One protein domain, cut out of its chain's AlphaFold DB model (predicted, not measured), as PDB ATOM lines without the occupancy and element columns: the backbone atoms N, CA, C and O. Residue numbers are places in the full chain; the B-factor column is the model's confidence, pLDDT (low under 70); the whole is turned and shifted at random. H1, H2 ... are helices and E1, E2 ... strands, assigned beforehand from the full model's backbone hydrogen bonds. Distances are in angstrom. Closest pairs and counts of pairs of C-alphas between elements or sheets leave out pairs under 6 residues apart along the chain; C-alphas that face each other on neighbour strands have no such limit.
ATOM      1  N   LEU A 184     191.097 217.243 147.065       90.56
ATOM      2  CA  LEU A 184     191.931 216.414 147.933       90.56
ATOM      3  C   LEU A 184     191.073 215.524 148.838       90.56
ATOM      4  O   LEU A 184     190.173 215.999 149.528       90.56
ATOM      5  N   PHE A 185     191.436 214.252 148.889       89.62
ATOM      6  CA  PHE A 185     191.014 213.290 149.892       89.62
ATOM      7  C   PHE A 185     192.261 212.773 150.610       89.62
ATOM      8  O   PHE A 185     193.123 212.164 149.982       89.62
ATOM      9  N   GLU A 186     192.357 212.998 151.916       89.00
ATOM     10  CA  GLU A 186     193.374 212.382 152.766       89.00
ATOM     11  C   GLU A 186     192.693 211.398 153.706       89.00
ATOM     12  O   GLU A 186     191.740 211.749 154.403       89.00
ATOM     13  N   GLY A 187     193.202 210.177 153.747       88.56
ATOM     14  CA  GLY A 187     192.626 209.138 154.576       88.56
ATOM     15  C   GLY A 187     193.368 207.831 154.401       88.56
ATOM     16  O   GLY A 187     194.568 207.809 154.127       88.56
ATOM     17  N   ASP A 188     192.629 206.745 154.545       90.06
ATOM     18  CA  ASP A 188     193.132 205.413 154.264       90.06
ATOM     19  C   ASP A 188     192.603 204.935 152.901       90.06
ATOM     20  O   ASP A 188     191.674 205.514 152.331       90.06
ATOM     21  N   THR A 189     193.224 203.881 152.380       91.56
ATOM     22  CA  THR A 189     192.672 203.007 151.342       91.56
ATOM     23  C   THR A 189     192.475 201.621 151.937       91.56
ATOM     24  O   THR A 189     193.201 201.235 152.860       91.56
ATOM     25  N   THR A 190     191.540 200.863 151.379       93.50
ATOM     26  CA  THR A 190     191.289 199.469 151.741       93.50
ATOM     27  C   THR A 190     191.472 198.588 150.513       93.50
ATOM     28  O   THR A 190     190.670 198.625 149.583       93.50
ATOM     29  N   ASP A 191     192.529 197.784 150.505       94.31
ATOM     30  CA  ASP A 191     192.700 196.739 149.499       94.31
ATOM     31  C   ASP A 191     191.947 195.491 149.986       94.31
ATOM     32  O   ASP A 191     192.335 194.872 150.976       94.31
ATOM     33  N   VAL A 192     190.835 195.171 149.326       94.56
ATOM     34  CA  VAL A 192     190.003 193.985 149.554       94.56
ATOM     35  C   VAL A 192     190.590 192.829 148.765       94.56
ATOM     36  O   VAL A 192     190.844 192.974 147.570       94.56
ATOM     37  N   ILE A 193     190.789 191.688 149.417       93.88
ATOM     38  CA  ILE A 193     191.432 190.527 148.813       93.88
ATOM     39  C   ILE A 193     190.444 189.358 148.793       93.88
ATOM     40  O   ILE A 193     189.982 188.901 149.839       93.88
ATOM     41  N   TYR A 194     190.126 188.898 147.586       90.56
ATOM     42  CA  TYR A 194     189.310 187.721 147.288       90.56
ATOM     43  C   TYR A 194     190.179 186.487 147.002       90.56
ATOM     44  O   TYR A 194     189.780 185.358 147.288       90.56
ATOM     45  N   ASP A 195     191.395 186.695 146.492       86.62
ATOM     46  CA  ASP A 195     192.346 185.614 146.244       86.62
ATOM     47  C   ASP A 195     193.027 185.130 147.539       86.62
ATOM     48  O   ASP A 195     193.582 185.909 148.316       86.62
ATOM     49  N   ALA A 196     192.986 183.820 147.788       89.94
ATOM     50  CA  ALA A 196     193.490 183.244 149.033       89.94
ATOM     51  C   ALA A 196     195.022 183.304 149.133       89.94
ATOM     52  O   ALA A 196     195.547 183.632 150.198       89.94
ATOM     53  N   ALA A 197     195.730 183.042 148.031       85.75
ATOM     54  CA  ALA A 197     197.190 183.060 148.010       85.75
ATOM     55  C   ALA A 197     197.722 184.478 148.253       85.75
ATOM     56  O   ALA A 197     198.549 184.699 149.138       85.75
ATOM     57  N   GLN A 198     197.163 185.468 147.558       86.06
ATOM     58  CA  GLN A 198     197.507 186.873 147.757       86.06
ATOM     59  C   GLN A 198     197.133 187.377 149.154       86.06
ATOM     60  O   GLN A 198     197.774 188.300 149.659       86.06
ATOM     61  N   TRP A 199     196.132 186.784 149.815       95.69
ATOM     62  CA  TRP A 199     195.847 187.098 151.215       95.69
ATOM     63  C   TRP A 199     196.936 186.583 152.158       95.69
ATOM     64  O   TRP A 199     197.356 187.304 153.069       95.69
ATOM     65  N   ASP A 200     197.420 185.363 151.942       93.94
ATOM     66  CA  ASP A 200     198.531 184.805 152.711       93.94
ATOM     67  C   ASP A 200     199.816 185.620 152.518       93.94
ATOM     68  O   ASP A 200     200.429 186.040 153.505       93.94
ATOM     69  N   GLU A 201     200.148 185.965 151.273       90.31
ATOM     70  CA  GLU A 201     201.278 186.841 150.942       90.31
ATOM     71  C   GLU A 201     201.139 188.232 151.576       90.31
ATOM     72  O   GLU A 201     202.097 188.780 152.126       90.31
ATOM     73  N   ALA A 202     199.935 188.813 151.549       93.94
ATOM     74  CA  ALA A 202     199.672 190.109 152.161       93.94
ATOM     75  C   ALA A 202     199.915 190.084 153.674       93.94
ATOM     76  O   ALA A 202     200.533 191.007 154.211       93.94
ATOM     77  N   LYS A 203     199.467 189.027 154.369       97.38
ATOM     78  CA  LYS A 203     199.730 188.850 155.804       97.38
ATOM     79  C   LYS A 203     201.228 188.774 156.071       97.38
ATOM     80  O   LYS A 203     201.718 189.506 156.931       97.38
ATOM     81  N   GLU A 204     201.955 187.942 155.328       96.88
ATOM     82  CA  GLU A 204     203.406 187.805 155.471       96.88
ATOM     83  C   GLU A 204     204.123 189.143 155.256       96.88
ATOM     84  O   GLU A 204     204.919 189.576 156.096       96.88
ATOM     85  N   ALA A 205     203.789 189.852 154.178       94.44
ATOM     86  CA  ALA A 205     204.394 191.136 153.864       94.44
ATOM     87  C   ALA A 205     204.113 192.183 154.946       94.44
ATOM     88  O   ALA A 205     205.025 192.893 155.369       94.44
ATOM     89  N   VAL A 206     202.876 192.252 155.452       96.56
ATOM     90  CA  VAL A 206     202.510 193.157 156.550       96.56
ATOM     91  C   VAL A 206     203.260 192.801 157.835       96.56
ATOM     92  O   VAL A 206     203.752 193.703 158.517       96.56
ATOM     93  N   HIS A 207     203.408 191.515 158.161       96.12
ATOM     94  CA  HIS A 207     204.230 191.083 159.292       96.12
ATOM     95  C   HIS A 207     205.686 191.523 159.126       96.12
ATOM     96  O   HIS A 207     206.249 192.113 160.052       96.12
ATOM     97  N   LYS A 208     206.269 191.329 157.938       96.19
ATOM     98  CA  LYS A 208     207.652 191.732 157.676       96.19
ATOM     99  C   LYS A 208     207.842 193.243 157.729       96.19
ATOM    100  O   LYS A 208     208.827 193.723 158.285       96.19
ATOM    101  N   MET A 209     206.895 194.011 157.195       94.69
ATOM    102  CA  MET A 209     206.933 195.470 157.282       94.69
ATOM    103  C   MET A 209     206.888 195.949 158.733       94.69
ATOM    104  O   MET A 209     207.658 196.830 159.095       94.69
ATOM    105  N   ARG A 210     206.056 195.348 159.591       94.62
ATOM    106  CA  ARG A 210     205.996 195.702 161.021       94.62
ATOM    107  C   ARG A 210     207.277 195.353 161.781       94.62
ATOM    108  O   ARG A 210     207.653 196.078 162.694       94.62
ATOM    109  N   GLU A 211     207.947 194.262 161.412       95.06
ATOM    110  CA  GLU A 211     209.257 193.899 161.973       95.06
ATOM    111  C   GLU A 211     210.325 194.945 161.614       95.06
ATOM    112  O   GLU A 211     211.095 195.375 162.469       95.06
ATOM    113  N   VAL A 212     210.354 195.377 160.348       96.25
ATOM    114  CA  VAL A 212     211.356 196.321 159.825       96.25
ATOM    115  C   VAL A 212     211.077 197.771 160.241       96.25
ATOM    116  O   VAL A 212     212.011 198.552 160.432       96.25
ATOM    117  N   PHE A 213     209.805 198.135 160.402       95.62
ATOM    118  CA  PHE A 213     209.341 199.458 160.823       95.62
ATOM    119  C   PHE A 213     208.610 199.349 162.173       95.62
ATOM    120  O   PHE A 213     207.379 199.423 162.212       95.62
ATOM    121  N   PRO A 214     209.345 199.130 163.280       90.12
ATOM    122  CA  PRO A 214     208.744 198.861 164.579       90.12
ATOM    123  C   PRO A 214     208.117 200.109 165.215       90.12
ATOM    124  O   PRO A 214     208.474 201.250 164.913       90.12
ATOM    125  N   GLY A 215     207.224 199.874 166.180       87.88
ATOM    126  CA  GLY A 215     206.565 200.926 166.953       87.88
ATOM    127  C   GLY A 215     205.558 201.723 166.122       87.88
ATOM    128  O   GLY A 215     204.814 201.156 165.327       87.88
ATOM    129  N   ASP A 216     205.548 203.042 166.313       86.44
ATOM    130  CA  ASP A 216     204.626 203.964 165.639       86.44
ATOM    131  C   ASP A 216     205.179 204.512 164.307       86.44
ATOM    132  O   ASP A 216     204.726 205.561 163.837       86.44
ATOM    133  N   ASP A 217     206.171 203.850 163.687       92.88
ATOM    134  CA  ASP A 217     206.672 204.291 162.380       92.88
ATOM    135  C   ASP A 217     205.525 204.226 161.352       92.88
ATOM    136  O   ASP A 217     204.990 203.149 161.062       92.88
ATOM    137  N   PRO A 218     205.118 205.368 160.770       90.00
ATOM    138  CA  PRO A 218     203.940 205.420 159.918       90.00
ATOM    139  C   PRO A 218     204.110 204.636 158.610       90.00
ATOM    140  O   PRO A 218     203.106 204.363 157.960       90.00
ATOM    141  N   VAL A 219     205.339 204.264 158.231       92.12
ATOM    142  CA  VAL A 219     205.619 203.429 157.052       92.12
ATOM    143  C   VAL A 219     205.277 201.960 157.304       92.12
ATOM    144  O   VAL A 219     204.934 201.259 156.362       92.12
ATOM    145  N   GLY A 220     205.311 201.490 158.553       91.50
ATOM    146  CA  GLY A 220     204.917 200.125 158.930       91.50
ATOM    147  C   GLY A 220     203.420 199.956 159.206       91.50
ATOM    148  O   GLY A 220     202.965 198.849 159.505       91.50
ATOM    149  N   ARG A 221     202.632 201.037 159.126       92.38
ATOM    150  CA  ARG A 221     201.231 201.076 159.573       92.38
ATOM    151  C   ARG A 221     200.261 200.511 158.528       92.38
ATOM    152  O   ARG A 221     199.453 201.233 157.949       92.38
ATOM    153  N   TYR A 222     200.314 199.197 158.356       93.94
ATOM    154  CA  TYR A 222     199.342 198.410 157.599       93.94
ATOM    155  C   TYR A 222     198.472 197.607 158.563       93.94
ATOM    156  O   TYR A 222     198.982 196.984 159.499       93.94
ATOM    157  N   ILE A 223     197.158 197.629 158.362       94.88
ATOM    158  CA  ILE A 223     196.165 196.992 159.230       94.88
ATOM    159  C   ILE A 223     195.498 195.872 158.442       94.88
ATOM    160  O   ILE A 223     194.901 196.123 157.401       94.88
ATOM    161  N   LEU A 224     195.617 194.646 158.947       97.12
ATOM    162  CA  LEU A 224     194.884 193.497 158.428       97.12
ATOM    163  C   LEU A 224     193.449 193.585 158.947       97.12
ATOM    164  O   LEU A 224     193.257 193.771 160.147       97.12
ATOM    165  N   LEU A 225     192.483 193.478 158.044       96.88
ATOM    166  CA  LEU A 225     191.054 193.485 158.329       96.88
ATOM    167  C   LEU A 225     190.479 192.096 158.058       96.88
ATOM    168  O   LEU A 225     190.767 191.499 157.016       96.88
ATOM    169  N   GLY A 226     189.670 191.599 158.991       96.00
ATOM    170  CA  GLY A 226     188.898 190.371 158.807       96.00
ATOM    171  C   GLY A 226     187.698 190.568 157.876       96.00
ATOM    172  O   GLY A 226     187.266 191.696 157.623       96.00
ATOM    173  N   LYS A 227     187.125 189.460 157.399       93.88
ATOM    174  CA  LYS A 227     185.924 189.459 156.549       93.88
ATOM    175  C   LYS A 227     184.756 190.190 157.214       93.88
ATOM    176  O   LYS A 227     184.159 191.072 156.607       93.88
ATOM    177  N   GLU A 228     184.477 189.890 158.479       92.56
ATOM    178  CA  GLU A 228     183.361 190.485 159.219       92.56
ATOM    179  C   GLU A 228     183.546 191.997 159.419       92.56
ATOM    180  O   GLU A 228     182.576 192.754 159.435       92.56
ATOM    181  N   GLU A 229     184.794 192.458 159.558       92.62
ATOM    182  CA  GLU A 229     185.113 193.886 159.639       92.62
ATOM    183  C   GLU A 229     184.903 194.581 158.290       92.62
ATOM    184  O   GLU A 229     184.348 195.679 158.248       92.62
ATOM    185  N   LEU A 230     185.293 193.937 157.186       92.06
ATOM    186  CA  LEU A 230     185.053 194.434 155.828       92.06
ATOM    187  C   LEU A 230     183.558 194.527 155.501       92.06
ATOM    188  O   LEU A 230     183.110 195.544 154.969       92.06
ATOM    189  N   GLU A 231     182.771 193.527 155.885       90.12
ATOM    190  CA  GLU A 231     181.315 193.544 155.717       90.12
ATOM    191  C   GLU A 231     180.657 194.644 156.557       90.12
ATOM    192  O   GLU A 231     179.835 195.413 156.049       90.12
ATOM    193  N   ARG A 232     181.024 194.747 157.840       87.88
ATOM    194  CA  ARG A 232     180.404 195.688 158.782       87.88
ATOM    195  C   ARG A 232     180.773 197.142 158.494       87.88
ATOM    196  O   ARG A 232     179.891 198.001 158.516       87.88
ATOM    197  N   ASP A 233     182.058 197.414 158.275       84.19
ATOM    198  CA  ASP A 233     182.594 198.779 158.279       84.19
ATOM    199  C   ASP A 233     182.848 199.327 156.869       84.19
ATOM    200  O   ASP A 233     182.874 200.545 156.689       84.19
ATOM    201  N   TYR A 234     183.006 198.448 155.873       85.25
ATOM    202  CA  TYR A 234     183.333 198.821 154.490       85.25
ATOM    203  C   TYR A 234     182.263 198.394 153.481       85.25
ATOM    204  O   TYR A 234     182.373 198.736 152.305       85.25
ATOM    205  N   PHE A 235     181.204 197.709 153.932       85.00
ATOM    206  CA  PHE A 235     180.083 197.262 153.092       85.00
ATOM    207  C   PHE A 235     180.535 196.400 151.906       85.00
ATOM    208  O   PHE A 235     179.907 196.391 150.845       85.00
ATOM    209  N   VAL A 236     181.657 195.708 152.086       86.94
ATOM    210  CA  VAL A 236     182.218 194.783 151.110       86.94
ATOM    211  C   VAL A 236     181.628 193.423 151.406       86.94
ATOM    212  O   VAL A 236     181.718 192.937 152.527       86.94
ATOM    213  N   HIS A 237     181.033 192.812 150.397       85.75
ATOM    214  CA  HIS A 237     180.442 191.493 150.512       85.75
ATOM    215  C   HIS A 237     181.161 190.526 149.586       85.75
ATOM    216  O   HIS A 237     181.853 190.940 148.648       85.75
ATOM    217  N   ASP A 238     180.938 189.240 149.837       86.62
ATOM    218  CA  ASP A 238     181.142 188.231 148.811       86.62
ATOM    219  C   ASP A 238     180.414 188.690 147.548       86.62
ATOM    220  O   ASP A 238     179.253 189.116 147.598       86.62
ATOM    221  N   TYR A 239     181.124 188.668 146.433       67.38
ATOM    222  CA  TYR A 239     180.607 189.174 145.180       67.38
ATOM    223  C   TYR A 239     180.255 187.996 144.288       67.38
ATOM    224  O   TYR A 239     181.058 187.088 144.111       67.38
ATOM    225  N   ASP A 240     179.031 188.001 143.773       60.12
ATOM    226  CA  ASP A 240     178.598 187.068 142.744       60.12
ATOM    227  C   ASP A 240     178.623 187.826 141.417       60.12
ATOM    228  O   ASP A 240     177.732 188.635 141.130       60.12
ATOM    229  N   TYR A 241     179.704 187.648 140.662       49.06
ATOM    230  CA  TYR A 241     179.743 188.075 139.273       49.06
ATOM    231  C   TYR A 241     179.438 186.868 138.441       49.06
ATOM    232  O   TYR A 241     180.206 185.911 138.511       49.06
ATOM    233  N   GLU A 242     178.358 186.938 137.658       42.16
ATOM    234  CA  GLU A 242     178.071 185.887 136.699       42.16
ATOM    235  C   GLU A 242     178.198 184.522 137.408       42.16
ATOM    236  O   GLU A 242     179.104 183.777 137.107       42.16
ATOM    237  N   GLY A 243     177.407 184.223 138.443       45.72
ATOM    238  CA  GLY A 243     177.350 182.912 139.114       45.72
ATOM    239  C   GLY A 243     178.620 182.412 139.825       45.72
ATOM    240  O   GLY A 243     178.572 181.334 140.429       45.72
ATOM    241  N   LYS A 244     179.739 183.149 139.787       50.72
ATOM    242  CA  LYS A 244     180.940 182.889 140.584       50.72
ATOM    243  C   LYS A 244     180.870 183.706 141.862       50.72
ATOM    244  O   LYS A 244     181.009 184.925 141.844       50.72
ATOM    245  N   ARG A 245     180.744 183.017 142.997       72.44
ATOM    246  CA  ARG A 245     180.885 183.646 144.308       72.44
ATOM    247  C   ARG A 245     182.363 183.800 144.656       72.44
ATOM    248  O   ARG A 245     183.009 182.836 145.061       72.44
ATOM    249  N   GLU A 246     182.873 185.016 144.555       77.56
ATOM    250  CA  GLU A 246     184.160 185.392 145.124       77.56
ATOM    251  C   GLU A 246     183.990 185.718 146.602       77.56
ATOM    252  O   GLU A 246     183.226 186.606 146.990       77.56
ATOM    253  N   GLU A 247     184.692 184.962 147.443       89.25
ATOM    254  CA  GLU A 247     184.642 185.141 148.886       89.25
ATOM    255  C   GLU A 247     185.708 186.129 149.346       89.25
ATOM    256  O   GLU A 247     186.891 185.972 149.041       89.25
ATOM    257  N   VAL A 248     185.306 187.113 150.145       93.12
ATOM    258  CA  VAL A 248     186.254 188.027 150.783       93.12
ATOM    259  C   VAL A 248     187.130 187.240 151.762       93.12
ATOM    260  O   VAL A 248     186.637 186.674 152.739       93.12
ATOM    261  N   ARG A 249     188.447 187.222 151.531       94.62
ATOM    262  CA  ARG A 249     189.430 186.548 152.401       94.62
ATOM    263  C   ARG A 249     189.921 187.442 153.529       94.62
ATOM    264  O   ARG A 249     190.237 186.962 154.616       94.62
ATOM    265  N   GLY A 250     189.970 188.738 153.264       96.12
ATOM    266  CA  GLY A 250     190.429 189.755 154.191       96.12
ATOM    267  C   GLY A 250     190.790 191.026 153.444       96.12
ATOM    268  O   GLY A 250     190.494 191.185 152.258       96.12
ATOM    269  N   GLY A 251     191.416 191.963 154.144       96.31
ATOM    270  CA  GLY A 251     191.827 193.214 153.529       96.31
ATOM    271  C   GLY A 251     193.001 193.865 154.227       96.31
ATOM    272  O   GLY A 251     193.319 193.563 155.376       96.31
ATOM    273  N   VAL A 252     193.650 194.778 153.516       96.56
ATOM    274  CA  VAL A 252     194.764 195.568 154.035       96.56
ATOM    275  C   VAL A 252     194.392 197.040 153.966       96.56
ATOM    276  O   VAL A 252     194.216 197.597 152.883       96.56
ATOM    277  N   ARG A 253     194.297 197.682 155.132       94.94
ATOM    278  CA  ARG A 253     194.073 199.123 155.259       94.94
ATOM    279  C   ARG A 253     195.363 199.856 155.582       94.94
ATOM    280  O   ARG A 253     196.112 199.436 156.465       94.94
ATOM    281  N   TYR A 254     195.614 200.960 154.889       93.06
ATOM    282  CA  TYR A 254     196.813 201.779 155.074       93.06
ATOM    283  C   TYR A 254     196.606 203.206 154.567       93.06
ATOM    284  O   TYR A 254     195.674 203.478 153.813       93.06
ATOM    285  N   ALA A 255     197.501 204.107 154.979       91.44
ATOM    286  CA  ALA A 255     197.439 205.519 154.625       91.44
ATOM    287  C   ALA A 255     197.526 205.731 153.105       91.44
ATOM    288  O   ALA A 255     198.411 205.195 152.429       91.44
ATOM    289  N   ALA A 256     196.623 206.550 152.579       91.31
ATOM    290  CA  ALA A 256     196.528 206.873 151.166       91.31
ATOM    291  C   ALA A 256     195.890 208.257 150.968       91.31
ATOM    292  O   ALA A 256     195.830 209.100 151.864       91.31
ATOM    293  N   GLY A 257     195.431 208.505 149.751       89.31
ATOM    294  CA  GLY A 257     194.635 209.667 149.425       89.31
ATOM    295  C   GLY A 257     194.152 209.622 147.987       89.31
ATOM    296  O   GLY A 257     194.429 208.685 147.232       89.31
ATOM    297  N   GLY A 258     193.446 210.672 147.606       90.12
ATOM    298  CA  GLY A 258     192.958 210.884 146.258       90.12
ATOM    299  C   GLY A 258     193.014 212.356 145.890       90.12
ATOM    300  O   GLY A 258     192.943 213.226 146.757       90.12
ATOM    301  N   LEU A 259     193.168 212.638 144.603       91.88
ATOM    302  CA  LEU A 259     193.052 213.984 144.057       91.88
ATOM    303  C   LEU A 259     192.676 213.937 142.577       91.88
ATOM    304  O   LEU A 259     192.940 212.962 141.872       91.88
ATOM    305  N   SER A 260     192.109 215.027 142.069       92.56
ATOM    306  CA  SER A 260     192.041 215.248 140.629       92.56
ATOM    307  C   SER A 260     193.431 215.626 140.121       92.56
ATOM    308  O   SER A 260     193.865 216.777 140.224       92.56
ATOM    309  N   GLN A 337     191.400 201.022 130.873       79.38
ATOM    310  CA  GLN A 337     190.006 201.462 130.763       79.38
ATOM    311  C   GLN A 337     189.496 201.915 132.130       79.38
ATOM    312  O   GLN A 337     189.782 201.285 133.144       79.38
ATOM    313  N   ILE A 338     188.790 203.047 132.154       83.94
ATOM    314  CA  ILE A 338     188.272 203.668 133.374       83.94
ATOM    315  C   ILE A 338     186.856 204.161 133.093       83.94
ATOM    316  O   ILE A 338     186.590 204.744 132.041       83.94
ATOM    317  N   THR A 339     185.968 203.945 134.052       86.00
ATOM    318  CA  THR A 339     184.565 204.355 134.030       86.00
ATOM    319  C   THR A 339     184.252 205.192 135.267       86.00
ATOM    320  O   THR A 339     184.921 205.069 136.290       86.00
ATOM    321  N   ALA A 340     183.260 206.074 135.168       87.50
ATOM    322  CA  ALA A 340     182.765 206.863 136.289       87.50
ATOM    323  C   ALA A 340     181.262 206.610 136.448       87.50
ATOM    324  O   ALA A 340     180.519 206.631 135.466       87.50
ATOM    325  N   HIS A 341     180.833 206.360 137.679       85.75
ATOM    326  CA  HIS A 341     179.496 205.907 138.041       85.75
ATOM    327  C   HIS A 341     178.921 206.802 139.125       85.75
ATOM    328  O   HIS A 341     179.636 207.239 140.021       85.75
ATOM    329  N   ARG A 342     177.606 207.009 139.110       83.50
ATOM    330  CA  ARG A 342     176.916 207.610 140.253       83.50
ATOM    331  C   ARG A 342     176.534 206.506 141.240       83.50
ATOM    332  O   ARG A 342     175.891 205.542 140.815       83.50
ATOM    333  N   PRO A 343     176.870 206.616 142.537       75.12
ATOM    334  CA  PRO A 343     176.492 205.599 143.508       75.12
ATOM    335  C   PRO A 343     174.967 205.496 143.625       75.12
ATOM    336  O   PRO A 343     174.233 206.478 143.482       75.12
ATOM    337  N   GLY A 344     174.479 204.296 143.940       72.56
ATOM    338  CA  GLY A 344     173.055 204.062 144.173       72.56
ATOM    339  C   GLY A 344     172.493 204.922 145.315       72.56
ATOM    340  O   GLY A 344     173.193 205.274 146.268       72.56
ATOM    341  N   SER A 345     171.189 205.209 145.268       70.62
ATOM    342  CA  SER A 345     170.494 206.125 146.196       70.62
ATOM    343  C   SER A 345     170.622 205.771 147.687       70.62
ATOM    344  O   SER A 345     170.481 206.648 148.541       70.62
ATOM    345  N   LYS A 346     170.901 204.500 148.012       67.12
ATOM    346  CA  LYS A 346     171.154 204.014 149.380       67.12
ATOM    347  C   LYS A 346     172.593 204.249 149.860       67.12
ATOM    348  O   LYS A 346     172.792 204.403 151.062       67.12
ATOM    349  N   MET A 347     173.561 204.311 148.943       65.38
ATOM    350  CA  MET A 347     174.984 204.543 149.234       65.38
ATOM    351  C   MET A 347     175.310 206.041 149.300       65.38
ATOM    352  O   MET A 347     176.064 206.467 150.171       65.38
ATOM    353  N   ALA A 348     174.649 206.856 148.469       57.47
ATOM    354  CA  ALA A 348     174.837 208.309 148.411       57.47
ATOM    355  C   ALA A 348     174.518 209.054 149.728       57.47
ATOM    356  O   ALA A 348     174.982 210.167 149.935       57.47
ATOM    357  N   LYS A 349     173.723 208.464 150.634       48.59
ATOM    358  CA  LYS A 349     173.228 209.135 151.854       48.59
ATOM    359  C   LYS A 349     173.996 208.805 153.140       48.59
ATOM    360  O   LYS A 349     173.703 209.407 154.168       48.59
ATOM    361  N   LYS A 350     174.911 207.828 153.133       53.03
ATOM    362  CA  LYS A 350     175.393 207.192 154.378       53.03
ATOM    363  C   LYS A 350     176.885 207.351 154.707       53.03
ATOM    364  O   LYS A 350     177.331 206.735 155.666       53.03
ATOM    365  N   ARG A 351     177.670 208.159 153.980       57.81
ATOM    366  CA  ARG A 351     179.146 208.208 154.149       57.81
ATOM    367  C   ARG A 351     179.824 206.820 154.025       57.81
ATOM    368  O   ARG A 351     180.935 206.641 154.505       57.81
ATOM    369  N   CYS A 352     179.180 205.852 153.359       55.38
ATOM    370  CA  CYS A 352     179.645 204.458 153.229       55.38
ATOM    371  C   CYS A 352     180.920 204.288 152.385       55.38
ATOM    372  O   CYS A 352     181.502 203.213 152.367       55.38
ATOM    373  N   LEU A 353     181.338 205.327 151.661       69.69
ATOM    374  CA  LEU A 353     182.489 205.311 150.760       69.69
ATOM    375  C   LEU A 353     183.507 206.384 151.180       69.69
ATOM    376  O   LEU A 353     183.865 207.263 150.403       69.69
ATOM    377  N   ASN A 354     183.915 206.352 152.449       70.50
ATOM    378  CA  ASN A 354     184.863 207.299 153.055       70.50
ATOM    379  C   ASN A 354     186.341 206.894 152.890       70.50
ATOM    380  O   ASN A 354     187.215 207.510 153.494       70.50
ATOM    381  N   THR A 355     186.599 205.847 152.114       81.50
ATOM    382  CA  THR A 355     187.915 205.318 151.766       81.50
ATOM    383  C   THR A 355     187.949 205.056 150.266       81.50
ATOM    384  O   THR A 355     186.913 205.056 149.587       81.50
ATOM    385  N   THR A 356     189.143 204.828 149.746       85.88
ATOM    386  CA  THR A 356     189.325 204.278 148.409       85.88
ATOM    387  C   THR A 356     189.535 202.771 148.464       85.88
ATOM    388  O   THR A 356     189.932 202.238 149.500       85.88
ATOM    389  N   TYR A 357     189.272 202.077 147.360       88.31
ATOM    390  CA  TYR A 357     189.311 200.621 147.324       88.31
ATOM    391  C   TYR A 357     190.196 200.099 146.197       88.31
ATOM    392  O   TYR A 357     190.233 200.662 145.098       88.31
ATOM    393  N   SER A 358     190.850 198.972 146.456       88.88
ATOM    394  CA  SER A 358     191.232 198.034 145.398       88.88
ATOM    395  C   SER A 358     190.541 196.706 145.670       88.88
ATOM    396  O   SER A 358     190.427 196.313 146.827       88.88
ATOM    397  N   PHE A 359     190.106 196.022 144.622       89.06
ATOM    398  CA  PHE A 359     189.538 194.682 144.691       89.06
ATOM    399  C   PHE A 359     190.519 193.749 144.004       89.06
ATOM    400  O   PHE A 359     190.845 193.942 142.836       89.06
ATOM    401  N   ILE A 360     191.064 192.817 144.767       83.94
ATOM    402  CA  ILE A 360     192.175 191.969 144.367       83.94
ATOM    403  C   ILE A 360     191.644 190.542 144.258       83.94
ATOM    404  O   ILE A 360     191.225 189.966 145.261       83.94
ATOM    405  N   TYR A 361     191.648 189.999 143.049       80.00
ATOM    406  CA  TYR A 361     191.096 188.687 142.718       80.00
ATOM    407  C   TYR A 361     192.090 187.901 141.867       80.00
ATOM    408  O   TYR A 361     193.134 188.412 141.444       80.00
ATOM    409  N   GLU A 362     191.789 186.631 141.625       65.62
ATOM    410  CA  GLU A 362     192.675 185.782 140.841       65.62
ATOM    411  C   GLU A 362     192.847 186.351 139.420       65.62
ATOM    412  O   GLU A 362     191.881 186.605 138.704       65.62
ATOM    413  N   GLY A 363     194.096 186.582 139.008       55.47
ATOM    414  CA  GLY A 363     194.416 187.069 137.663       55.47
ATOM    415  C   GLY A 363     194.281 188.581 137.444       55.47
ATOM    416  O   GLY A 363     194.569 189.046 136.341       55.47
ATOM    417  N   GLY A 364     193.919 189.379 138.457       67.88
ATOM    418  CA  GLY A 364     193.795 190.821 138.258       67.88
ATOM    419  C   GLY A 364     193.500 191.646 139.502       67.88
ATOM    420  O   GLY A 364     193.536 191.185 140.640       67.88
ATOM    421  N   TYR A 365     193.263 192.932 139.273       72.19
ATOM    422  CA  TYR A 365     192.704 193.808 140.287       72.19
ATOM    423  C   TYR A 365     191.916 194.933 139.627       72.19
ATOM    424  O   TYR A 365     192.328 195.477 138.598       72.19
ATOM    425  N   ASP A 366     190.844 195.336 140.293       83.94
ATOM    426  CA  ASP A 366     190.149 196.584 140.025       83.94
ATOM    427  C   ASP A 366     190.478 197.600 141.107       83.94
ATOM    428  O   ASP A 366     190.891 197.274 142.224       83.94
ATOM    429  N   TYR A 367     190.283 198.870 140.789       83.50
ATOM    430  CA  TYR A 367     190.351 199.926 141.784       83.50
ATOM    431  C   TYR A 367     189.148 200.843 141.677       83.50
ATOM    432  O   TYR A 367     188.616 201.052 140.591       83.50
ATOM    433  N   MET A 368     188.742 201.397 142.816       86.81
ATOM    434  CA  MET A 368     187.556 202.226 142.955       86.81
ATOM    435  C   MET A 368     187.848 203.450 143.826       86.81
ATOM    436  O   MET A 368     188.322 203.331 144.957       86.81
ATOM    437  N   ILE A 369     187.550 204.637 143.301       87.25
ATOM    438  CA  ILE A 369     187.817 205.922 143.958       87.25
ATOM    439  C   ILE A 369     186.531 206.715 144.056       87.25
ATOM    440  O   ILE A 369     185.852 206.927 143.055       87.25
ATOM    441  N   THR A 370     186.244 207.214 145.250       85.50
ATOM    442  CA  THR A 370     185.065 208.039 145.503       85.50
ATOM    443  C   THR A 370     185.434 209.514 145.479       85.50
ATOM    444  O   THR A 370     186.475 209.925 145.998       85.50
ATOM    445  N   ARG A 371     184.573 210.332 144.883       86.00
ATOM    446  CA  ARG A 371     184.738 211.784 144.841       86.00
ATOM    447  C   ARG A 371     184.443 212.413 146.209       86.00
ATOM    448  O   ARG A 371     183.365 212.163 146.750       86.00
ATOM    449  N   PRO A 372     185.362 213.231 146.760       84.88
ATOM    450  CA  PRO A 372     185.229 213.756 148.114       84.88
ATOM    451  C   PRO A 372     184.131 214.817 148.239       84.88
ATOM    452  O   PRO A 372     183.714 215.428 147.245       84.88
ATOM    453  N   GLU A 373     183.717 215.044 149.487       81.56
ATOM    454  CA  GLU A 373     182.764 216.085 149.883       81.56
ATOM    455  C   GLU A 373     183.226 217.474 149.412       81.56
ATOM    456  O   GLU A 373     184.411 217.807 149.483       81.56
ATOM    457  N   GLY A 374     182.295 218.275 148.890       78.94
ATOM    458  CA  GLY A 374     182.564 219.618 148.369       78.94
ATOM    459  C   GLY A 374     183.144 219.667 146.951       78.94
ATOM    460  O   GLY A 374     183.428 220.755 146.449       78.94
ATOM    461  N   SER A 375     183.313 218.523 146.281       84.06
ATOM    462  CA  SER A 375     183.723 218.485 144.873       84.06
ATOM    463  C   SER A 375     182.527 218.600 143.910       84.06
ATOM    464  O   SER A 375     181.407 218.230 144.244       84.06
ATOM    465  N   GLU A 376     182.753 219.096 142.684       81.56
ATOM    466  CA  GLU A 376     181.703 219.366 141.669       81.56
ATOM    467  C   GLU A 376     180.788 218.164 141.358       81.56
ATOM    468  O   GLU A 376     179.626 218.340 141.006       81.56
ATOM    469  N   LEU A 377     181.313 216.949 141.522       81.56
ATOM    470  CA  LEU A 377     180.612 215.679 141.338       81.56
ATOM    471  C   LEU A 377     180.843 214.795 142.572       81.56
ATOM    472  O   LEU A 377     181.359 213.682 142.476       81.56
ATOM    473  N   GLU A 378     180.567 215.359 143.747       84.62
ATOM    474  CA  GLU A 378     180.657 214.673 145.036       84.62
ATOM    475  C   GLU A 378     179.928 213.322 145.010       84.62
ATOM    476  O   GLU A 378     178.794 213.207 144.545       84.62
ATOM    477  N   GLY A 379     180.594 212.290 145.534       80.50
ATOM    478  CA  GLY A 379     180.046 210.945 145.656       80.50
ATOM    479  C   GLY A 379     180.178 210.060 144.416       80.50
ATOM    480  O   GLY A 379     180.073 208.848 144.573       80.50
ATOM    481  N   ASP A 380     180.447 210.595 143.220       87.25
ATOM    482  CA  ASP A 380     180.693 209.761 142.034       87.25
ATOM    483  C   ASP A 380     181.887 208.804 142.266       87.25
ATOM    484  O   ASP A 380     182.834 209.105 142.998       87.25
ATOM    485  N   VAL A 381     181.827 207.631 141.640       86.62
ATOM    486  CA  VAL A 381     182.734 206.497 141.828       86.62
ATOM    487  C   VAL A 381     183.475 206.206 140.527       86.62
ATOM    488  O   VAL A 381     182.856 205.939 139.503       86.62
ATOM    489  N   ILE A 382     184.803 206.228 140.559       85.94
ATOM    490  CA  ILE A 382     185.669 205.986 139.402       85.94
ATOM    491  C   ILE A 382     186.271 204.587 139.516       85.94
ATOM    492  O   ILE A 382     186.930 204.310 140.514       85.94
ATOM    493  N   MET A 383     186.078 203.739 138.503       83.50
ATOM    494  CA  MET A 383     186.486 202.328 138.501       83.50
ATOM    495  C   MET A 383     187.316 201.953 137.260       83.50
ATOM    496  O   MET A 383     187.015 202.449 136.173       83.50
ATOM    497  N   GLY A 384     188.324 201.078 137.376       73.06
ATOM    498  CA  GLY A 384     189.073 200.550 136.214       73.06
ATOM    499  C   GLY A 384     189.877 199.254 136.453       73.06
ATOM    500  O   GLY A 384     190.345 199.055 137.573       73.06
ATOM    501  N   GLY A 385     190.066 198.453 135.378       66.88
ATOM    502  CA  GLY A 385     190.782 197.147 135.283       66.88
ATOM    503  C   GLY A 385     190.466 196.340 133.976       66.88
ATOM    504  O   GLY A 385     189.691 196.845 133.160       66.88
ATOM    505  N   GLY A 386     191.093 195.152 133.742       54.47
ATOM    506  CA  GLY A 386     190.699 194.072 132.765       54.47
ATOM    507  C   GLY A 386     191.584 193.704 131.515       54.47
ATOM    508  O   GLY A 386     192.170 194.596 130.900       54.47
ATOM    509  N   ASP A 387     191.606 192.406 131.091       49.97
ATOM    510  CA  ASP A 387     191.965 191.836 129.741       49.97
ATOM    511  C   ASP A 387     191.063 190.600 129.387       49.97
ATOM    512  O   ASP A 387     190.799 189.783 130.261       49.97
TER     513      ASP A 387
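AT A GLANCE: This is residues 184 to 260 and 337 to 387 of the 753 residues of the protein "Glycine/D-amino acid oxidase" of Podospora comata (UniProt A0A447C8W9). A strongly twisted sheet of seven strands has helices over its E2 end, the long H1 over one face and the short H2 over the other, in three layers. The E8, E9, E6 end has no named helix over it, and the small hairpin E3 and E4 forms a separate sheet away from it. Printed are 128 residues with two named helices and nine named strands, in the order E1 H1 E2 H2 E3 E4 E5 E6 E7 E8 E9. The large sheet is mixed, in the order E2 E5 E1 E7 E8 E9 E6. The class is mixed, helices and strands; the whole is compact, with a radius of gyration of the C-alphas of 15.3 A, and rounded, spanning 42 by 37 by 29 A.

HOW THE PARTS SIT: Start at E1, residues 185 to 193; its antiparallel neighbour is E5, residues 250 to 258, with N 191 and O 252 at 2.9 A. E5 bends by 76 degrees at residue 255. The other neighbour of E5 is the edge strand E2, residues 222 to 225, antiparallel to it, with N 223 and O 253 at 2.8 A. On the other side of E1 is E7, residues 356 to 361, parallel to it, with N 192 and O 358 at 2.8 A. From E7 the chain runs through E8, residues 364 to 370, and E9, residues 381 to 384, a meander of antiparallel neighbours: N 357 and O 368 are 2.9 A apart, N 369 and O 382 2.9 A. E6, residues 338 to 341, is antiparallel to E9, with N 339 and O 383 at 2.8 A, and E6 to E9 form a Greek key, a meander whose last strand is the antiparallel neighbour of the strand before it in the chain. H1, residues 196 to 212, is on the sheet at a height of 9.3 A, over E2 and E5; C-alphas 206 and 222, its closest to E2, are 6.2 A apart. E1, H1 and E2 form a split strand-helix-strand unit, with E5 between the strands and a right-handed crossover. H2, residues 227 to 234, is on the opposite face at 8.8 A, along E5 at 2 degrees on the local plane; the closest C-alphas, 227 and 250, are 5.1 A apart. In both helices every O i to N i+4 pair is within hydrogen-bond range. E3, residues 239 to 241, and E4, residues 244 to 246, are a hairpin, with N 246 and O 239 at 2.8 A.

IN THESE COORDINATES: Find C-alpha 185 at (191.014, 213.290, 149.892); E1 runs 22.8 A from there. H1 begins at (193.490, 183.244, 149.033) and is 24.6 A long. E5 spans 22.7 A, E8 20.6 A and E7 16.7 A; E9 ends at C-alpha 384, (189.073, 200.550, 136.214).

THE WHOLE: The C-alphas farthest apart, of Gly 215 and Glu 242, are 44.2 A apart. Residues 261 to 336 are not printed, and C-alphas 260 and 337 are 17.1 A apart across the cut. The link from E6 to E7 is long, with 14 residues. The pLDDT is under 70 at residues 239 to 244, 346 to 353, 362 to 364 and 385 to 387; the mean of the printed part is 83.6.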